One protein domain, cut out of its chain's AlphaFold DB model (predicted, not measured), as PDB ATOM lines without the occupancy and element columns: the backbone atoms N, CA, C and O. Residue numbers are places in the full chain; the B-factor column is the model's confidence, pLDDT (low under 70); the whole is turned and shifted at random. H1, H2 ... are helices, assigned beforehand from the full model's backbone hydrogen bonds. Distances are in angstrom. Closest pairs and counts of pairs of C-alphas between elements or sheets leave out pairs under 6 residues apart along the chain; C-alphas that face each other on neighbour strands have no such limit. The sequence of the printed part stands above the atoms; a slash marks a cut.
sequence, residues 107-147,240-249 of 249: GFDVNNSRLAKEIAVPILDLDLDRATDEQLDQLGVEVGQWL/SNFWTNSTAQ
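AT A GLANCE: This is residues 107 to 147 and 240 to 249 of the 249 residues of an uncharacterized protein of Gregarina niphandrodes (UniProt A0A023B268). Two helices, H1 and H2, cross as an X, and a short third helix, H3, runs alongside H2 in the opposite direction. The 51 printed residues hold H1, H2 and H3 in chain order and no named strand: all helix, compact, radius of gyration of the C-alphas 9.8 A, spans 28 by 19 by 18 A.

HOW THE PARTS SIT: H1, residues 107 to 124, has a kink of 25 degrees near residue 118. It touches H2, residues 133 to 146, closest at the C-alphas of Asn 112 and Gly 140, 3.9 A; at 73 degrees they are only just about perpendicular. H3, residues 240 to 247, only just touches H2, with 3 pairs of C-alphas within 8 A, through residues 135 to 139 of H2 alone; the closest C-alphas, Leu 139 and Trp 243, are 7.4 A apart, at a shallow tilt of 20 degrees, opposite ways. H1 and H3 are close but not clearly touching, the C-alphas of Leu 124 and Ser 240 6.8 A apart. Every O i to N i+4 pair is within hydrogen-bond range in H2 and H3, and 12 of 14 in H1.

IN THESE COORDINATES: H1 begins at C-alpha 107 (-46.180, -50.469, -23.087) and is 24.7 A long; H2 is 20.2 A. H3, 10.8 A, ends at C-alpha 247 (-33.526, -32.204, -12.159).

THE WHOLE: Residues 148 to 239 are not printed, and C-alphas 147 and 240 are 15.3 A apart across the cut. The H1 to H2 link is short. Residues 107, 248 and 249 have pLDDT under 70.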
ATOM      1  N   GLY A 107     -46.721 -50.499 -21.721       59.59
ATOM      2  CA  GLY A 107     -46.180 -50.469 -23.087       59.59
ATOM      3  C   GLY A 107     -45.660 -49.091 -23.509       59.59
ATOM      4  O   GLY A 107     -44.683 -49.002 -24.254       59.59
ATOM      5  N   PHE A 108     -46.284 -48.028 -23.006       72.75
ATOM      6  CA  PHE A 108     -45.846 -46.649 -23.180       72.75
ATOM      7  C   PHE A 108     -44.581 -46.375 -22.357       72.75
ATOM      8  O   PHE A 108     -43.573 -45.973 -22.938       72.75
ATOM      9  N   ASP A 109     -44.582 -46.734 -21.071       80.81
ATOM     10  CA  ASP A 109     -43.459 -46.499 -20.150       80.81
ATOM     11  C   ASP A 109     -42.167 -47.186 -20.623       80.81
ATOM     12  O   ASP A 109     -41.084 -46.593 -20.636       80.81
ATOM     13  N   VAL A 110     -42.270 -48.441 -21.083       86.12
ATOM     14  CA  VAL A 110     -41.122 -49.197 -21.611       86.12
ATOM     15  C   VAL A 110     -40.616 -48.573 -22.911       86.12
ATOM     16  O   VAL A 110     -39.404 -48.471 -23.120       86.12
ATOM     17  N   ASN A 111     -41.514 -48.127 -23.794       90.12
ATOM     18  CA  ASN A 111     -41.123 -47.440 -25.023       90.12
ATOM     19  C   ASN A 111     -40.404 -46.115 -24.731       90.12
ATOM     20  O   ASN A 111     -39.338 -45.867 -25.295       90.12
ATOM     21  N   ASN A 112     -40.940 -45.302 -23.825       91.94
ATOM     22  CA  ASN A 112     -40.368 -44.011 -23.460       91.94
ATOM     23  C   ASN A 112     -39.029 -44.173 -22.745       91.94
ATOM     24  O   ASN A 112     -38.037 -43.574 -23.156       91.94
ATOM     25  N   SER A 113     -38.949 -45.087 -21.779       92.50
ATOM     26  CA  SER A 113     -37.690 -45.426 -21.112       92.50
ATOM     27  C   SER A 113     -36.598 -45.817 -22.108       92.50
ATOM     28  O   SER A 113     -35.432 -45.453 -21.942       92.50
ATOM     29  N   ARG A 114     -36.957 -46.541 -23.177       93.81
ATOM     30  CA  ARG A 114     -36.011 -46.872 -24.247       93.81
ATOM     31  C   ARG A 114     -35.688 -45.682 -25.141       93.81
ATOM     32  O   ARG A 114     -34.520 -45.504 -25.453       93.81
ATOM     33  N   LEU A 115     -36.651 -44.841 -25.511       95.69
ATOM     34  CA  LEU A 115     -36.377 -43.596 -26.243       95.69
ATOM     35  C   LEU A 115     -35.387 -42.700 -25.482       95.69
ATOM     36  O   LEU A 115     -34.422 -42.213 -26.071       95.69
ATOM     37  N   ALA A 116     -35.571 -42.541 -24.171       95.75
ATOM     38  CA  ALA A 116     -34.642 -41.814 -23.315       95.75
ATOM     39  C   ALA A 116     -33.230 -42.425 -23.365       95.75
ATOM     40  O   ALA A 116     -32.260 -41.743 -23.700       95.75
ATOM     41  N   LYS A 117     -33.111 -43.730 -23.099       95.44
ATOM     42  CA  LYS A 117     -31.812 -44.423 -23.029       95.44
ATOM     43  C   LYS A 117     -31.092 -44.514 -24.376       95.44
ATOM     44  O   LYS A 117     -29.880 -44.366 -24.434       95.44
ATOM     45  N   GLU A 118     -31.818 -44.762 -25.456       96.31
ATOM     46  CA  GLU A 118     -31.231 -45.091 -26.761       96.31
ATOM     47  C   GLU A 118     -31.002 -43.846 -27.633       96.31
ATOM     48  O   GLU A 118     -30.227 -43.897 -28.590       96.31
ATOM     49  N   ILE A 119     -31.674 -42.726 -27.323       96.19
ATOM     50  CA  ILE A 119     -31.614 -41.490 -28.119       96.19
ATOM     51  C   ILE A 119     -31.175 -40.286 -27.284       96.19
ATOM     52  O   ILE A 119     -30.254 -39.586 -27.705       96.19
ATOM     53  N   ALA A 120     -31.779 -40.020 -26.119       95.69
ATOM     54  CA  ALA A 120     -31.390 -38.845 -25.332       95.69
ATOM     55  C   ALA A 120     -29.967 -38.979 -24.774       95.69
ATOM     56  O   ALA A 120     -29.193 -38.028 -24.893       95.69
ATOM     57  N   VAL A 121     -29.597 -40.152 -24.239       94.81
ATOM     58  CA  VAL A 121     -28.250 -40.385 -23.679       94.81
ATOM     59  C   VAL A 121     -27.150 -40.083 -24.699       94.81
ATOM     60  O   VAL A 121     -26.319 -39.232 -24.392       94.81
ATOM     61  N   PRO A 122     -27.141 -40.648 -25.926       94.62
ATOM     62  CA  PRO A 122     -26.098 -40.312 -26.898       94.62
ATOM     63  C   PRO A 122     -26.088 -38.842 -27.348       94.62
ATOM     64  O   PRO A 122     -25.042 -38.328 -27.736       94.62
ATOM     65  N   ILE A 123     -27.239 -38.157 -27.342       93.62
ATOM     66  CA  ILE A 123     -27.351 -36.754 -27.787       93.62
ATOM     67  C   ILE A 123     -26.823 -35.777 -26.729       93.62
ATOM     68  O   ILE A 123     -26.197 -34.762 -27.068       93.62
ATOM     69  N   LEU A 124     -27.127 -36.059 -25.464       93.56
ATOM     70  CA  LEU A 124     -26.864 -35.179 -24.331       93.56
ATOM     71  C   LEU A 124     -25.652 -35.592 -23.490       93.56
ATOM     72  O   LEU A 124     -25.212 -34.783 -22.682       93.56
ATOM     73  N   ASP A 125     -25.119 -36.798 -23.696       92.56
ATOM     74  CA  ASP A 125     -24.071 -37.398 -22.860       92.56
ATOM     75  C   ASP A 125     -24.506 -37.505 -21.383       92.56
ATOM     76  O   ASP A 125     -23.795 -37.103 -20.464       92.56
ATOM     77  N   LEU A 126     -25.740 -37.981 -21.156       89.69
ATOM     78  CA  LEU A 126     -26.319 -38.112 -19.813       89.69
ATOM     79  C   LEU A 126     -25.927 -39.424 -19.137       89.69
ATOM     80  O   LEU A 126     -26.039 -40.497 -19.726       89.69
ATOM     81  N   ASP A 127     -25.619 -39.330 -17.847       89.94
ATOM     82  CA  ASP A 127     -25.656 -40.466 -16.931       89.94
ATOM     83  C   ASP A 127     -27.078 -40.608 -16.361       89.94
ATOM     84  O   ASP A 127     -27.559 -39.740 -15.628       89.94
ATOM     85  N   LEU A 128     -27.764 -41.689 -16.738       89.50
ATOM     86  CA  LEU A 128     -29.121 -42.000 -16.285       89.50
ATOM     87  C   LEU A 128     -29.155 -43.073 -15.187       89.50
ATOM     88  O   LEU A 128     -30.243 -43.522 -14.834       89.50
ATOM     89  N   ASP A 129     -28.016 -43.467 -14.605       88.19
ATOM     90  CA  ASP A 129     -27.965 -44.529 -13.584       88.19
ATOM     91  C   ASP A 129     -28.769 -44.182 -12.320       88.19
ATOM     92  O   ASP A 129     -29.172 -45.063 -11.559       88.19
ATOM     93  N   ARG A 130     -29.011 -42.887 -12.086       88.00
ATOM     94  CA  ARG A 130     -29.805 -42.371 -10.959       88.00
ATOM     95  C   ARG A 130     -31.170 -41.826 -11.364       88.00
ATOM     96  O   ARG A 130     -31.870 -41.297 -10.503       88.00
ATOM     97  N   ALA A 131     -31.524 -41.903 -12.645       91.19
ATOM     98  CA  ALA A 131     -32.817 -41.431 -13.109       91.19
ATOM     99  C   ALA A 131     -33.925 -42.343 -12.567       91.19
ATOM    100  O   ALA A 131     -33.804 -43.569 -12.607       91.19
ATOM    101  N   THR A 132     -35.006 -41.752 -12.065       91.75
ATOM    102  CA  THR A 132     -36.209 -42.514 -11.710       91.75
ATOM    103  C   THR A 132     -36.928 -42.986 -12.974       91.75
ATOM    104  O   THR A 132     -36.761 -42.401 -14.048       91.75
ATOM    105  N   ASP A 133     -37.775 -44.010 -12.858       89.31
ATOM    106  CA  ASP A 133     -38.594 -44.473 -13.988       89.31
ATOM    107  C   ASP A 133     -39.487 -43.349 -14.540       89.31
ATOM    108  O   ASP A 133     -39.637 -43.222 -15.750       89.31
ATOM    109  N   GLU A 134     -39.992 -42.466 -13.674       89.94
ATOM    110  CA  GLU A 134     -40.760 -41.284 -14.080       89.94
ATOM    111  C   GLU A 134     -39.914 -40.290 -14.895       89.94
ATOM    112  O   GLU A 134     -40.367 -39.782 -15.917       89.94
ATOM    113  N   GLN A 135     -38.664 -40.034 -14.493       91.88
ATOM    114  CA  GLN A 135     -37.762 -39.163 -15.255       91.88
ATOM    115  C   GLN A 135     -37.414 -39.763 -16.622       91.88
ATOM    116  O   GLN A 135     -37.346 -39.037 -17.615       91.88
ATOM    117  N   LEU A 136     -37.195 -41.081 -16.680       92.62
ATOM    118  CA  LEU A 136     -36.953 -41.805 -17.928       92.62
ATOM    119  C   LEU A 136     -38.171 -41.764 -18.850       92.62
ATOM    120  O   LEU A 136     -38.014 -41.551 -20.053       92.62
ATOM    121  N   ASP A 137     -39.363 -41.944 -18.289       91.81
ATOM    122  CA  ASP A 137     -40.613 -41.859 -19.027       91.81
ATOM    123  C   ASP A 137     -40.805 -40.459 -19.622       91.81
ATOM    124  O   ASP A 137     -40.885 -40.315 -20.842       91.81
ATOM    125  N   GLN A 138     -40.750 -39.406 -18.804       93.00
ATOM    126  CA  GLN A 138     -40.953 -38.036 -19.282       93.00
ATOM    127  C   GLN A 138     -39.895 -37.613 -20.314       93.00
ATOM    128  O   GLN A 138     -40.230 -37.008 -21.336       93.00
ATOM    129  N   LEU A 139     -38.621 -37.969 -20.100       94.56
ATOM    130  CA  LEU A 139     -37.565 -37.715 -21.082       94.56
ATOM    131  C   LEU A 139     -37.832 -38.468 -22.394       94.56
ATOM    132  O   LEU A 139     -37.611 -37.928 -23.479       94.56
ATOM    133  N   GLY A 140     -38.329 -39.701 -22.313       94.81
ATOM    134  CA  GLY A 140     -38.719 -40.505 -23.466       94.81
ATOM    135  C   GLY A 140     -39.885 -39.914 -24.253       94.81
ATOM    136  O   GLY A 140     -39.836 -39.885 -25.486       94.81
ATOM    137  N   VAL A 141     -40.896 -39.393 -23.551       93.44
ATOM    138  CA  VAL A 141     -42.003 -38.638 -24.153       93.44
ATOM    139  C   VAL A 141     -41.459 -37.442 -24.928       93.44
ATOM    140  O   VAL A 141     -41.804 -37.270 -26.100       93.44
ATOM    141  N   GLU A 142     -40.573 -36.657 -24.312       95.44
ATOM    142  CA  GLU A 142     -39.978 -35.483 -24.953       95.44
ATOM    143  C   GLU A 142     -39.194 -35.886 -26.210       95.44
ATOM    144  O   GLU A 142     -39.424 -35.343 -27.291       95.44
ATOM    145  N   VAL A 143     -38.344 -36.918 -26.132       96.44
ATOM    146  CA  VAL A 143     -37.653 -37.475 -27.308       96.44
ATOM    147  C   VAL A 143     -38.651 -37.820 -28.417       96.44
ATOM    148  O   VAL A 143     -38.465 -37.403 -29.563       96.44
ATOM    149  N   GLY A 144     -39.722 -38.548 -28.088       94.62
ATOM    150  CA  GLY A 144     -40.743 -38.975 -29.044       94.62
ATOM    151  C   GLY A 144     -41.404 -37.812 -29.792       94.62
ATOM    152  O   GLY A 144     -41.619 -37.908 -31.001       94.62
ATOM    153  N   GLN A 145     -41.664 -36.686 -29.119       95.12
ATOM    154  CA  GLN A 145     -42.256 -35.486 -29.731       95.12
ATOM    155  C   GLN A 145     -41.334 -34.822 -30.774       95.12
ATOM    156  O   GLN A 145     -41.795 -34.232 -31.769       95.12
ATOM    157  N   TRP A 146     -40.021 -34.939 -30.574       96.75
ATOM    158  CA  TRP A 146     -39.000 -34.308 -31.416       96.75
ATOM    159  C   TRP A 146     -38.391 -35.230 -32.467       96.75
ATOM    160  O   TRP A 146     -37.673 -34.762 -33.355       96.75
ATOM    161  N   LEU A 147     -38.754 -36.509 -32.457       96.81
ATOM    162  CA  LEU A 147     -38.527 -37.401 -33.581       96.81
ATOM    163  C   LEU A 147     -39.466 -37.062 -34.746       96.81
ATOM    164  O   LEU A 147     -40.684 -36.969 -34.604       96.81
ATOM    165  N   SER A 240     -31.882 -30.700 -23.471       94.69
ATOM    166  CA  SER A 240     -31.022 -30.089 -22.449       94.69
ATOM    167  C   SER A 240     -31.811 -29.156 -21.526       94.69
ATOM    168  O   SER A 240     -31.635 -29.200 -20.305       94.69
ATOM    169  N   ASN A 241     -32.688 -28.320 -22.091       94.25
ATOM    170  CA  ASN A 241     -33.542 -27.416 -21.319       94.25
ATOM    171  C   ASN A 241     -34.553 -28.194 -20.469       94.25
ATOM    172  O   ASN A 241     -34.742 -27.872 -19.297       94.25
ATOM    173  N   PHE A 242     -35.166 -29.232 -21.040       93.88
ATOM    174  CA  PHE A 242     -36.074 -30.124 -20.326       93.88
ATOM    175  C   PHE A 242     -35.375 -30.776 -19.124       93.88
ATOM    176  O   PHE A 242     -35.811 -30.594 -17.989       93.88
ATOM    177  N   TRP A 243     -34.241 -31.445 -19.361       92.31
ATOM    178  CA  TRP A 243     -33.533 -32.213 -18.336       92.31
ATOM    179  C   TRP A 243     -33.006 -31.348 -17.184       92.31
ATOM    180  O   TRP A 243     -33.069 -31.729 -16.015       92.31
ATOM    181  N   THR A 244     -32.510 -30.146 -17.492       91.56
ATOM    182  CA  THR A 244     -32.001 -29.220 -16.465       91.56
ATOM    183  C   THR A 244     -33.129 -28.724 -15.556       91.56
ATOM    184  O   THR A 244     -32.942 -28.586 -14.351       91.56
ATOM    185  N   ASN A 245     -34.320 -28.491 -16.114       89.50
ATOM    186  CA  ASN A 245     -35.471 -28.018 -15.348       89.50
ATOM    187  C   ASN A 245     -36.123 -29.134 -14.520       89.50
ATOM    188  O   ASN A 245     -36.619 -28.860 -13.429       89.50
ATOM    189  N   SER A 246     -36.109 -30.374 -15.013       83.94
ATOM    190  CA  SER A 246     -36.674 -31.532 -14.311       83.94
ATOM    191  C   SER A 246     -35.789 -32.049 -13.174       83.94
ATOM    192  O   SER A 246     -36.291 -32.700 -12.268       83.94
ATOM    193  N   THR A 247     -34.479 -31.781 -13.208       78.62
ATOM    194  CA  THR A 247     -33.526 -32.204 -12.159       78.62
ATOM    195  C   THR A 247     -33.286 -31.154 -11.075       78.62
ATOM    196  O   THR A 247     -32.660 -31.451 -10.061       78.62
ATOM    197  N   ALA A 248     -33.775 -29.928 -11.269       65.06
ATOM    198  CA  ALA A 248     -33.681 -28.854 -10.283       65.06
ATOM    199  C   ALA A 248     -34.787 -28.897  -9.205       65.06
ATOM    200  O   ALA A 248     -34.737 -28.096  -8.268       65.06
ATOM    201  N   GLN A 249     -35.780 -29.780  -9.357       52.75
ATOM    202  CA  GLN A 249     -36.888 -30.006  -8.417       52.75
ATOM    203  C   GLN A 249     -36.614 -31.227  -7.542       52.75
ATOM    204  O   GLN A 249     -36.973 -31.157  -6.345       52.75
TER     205      GLN A 249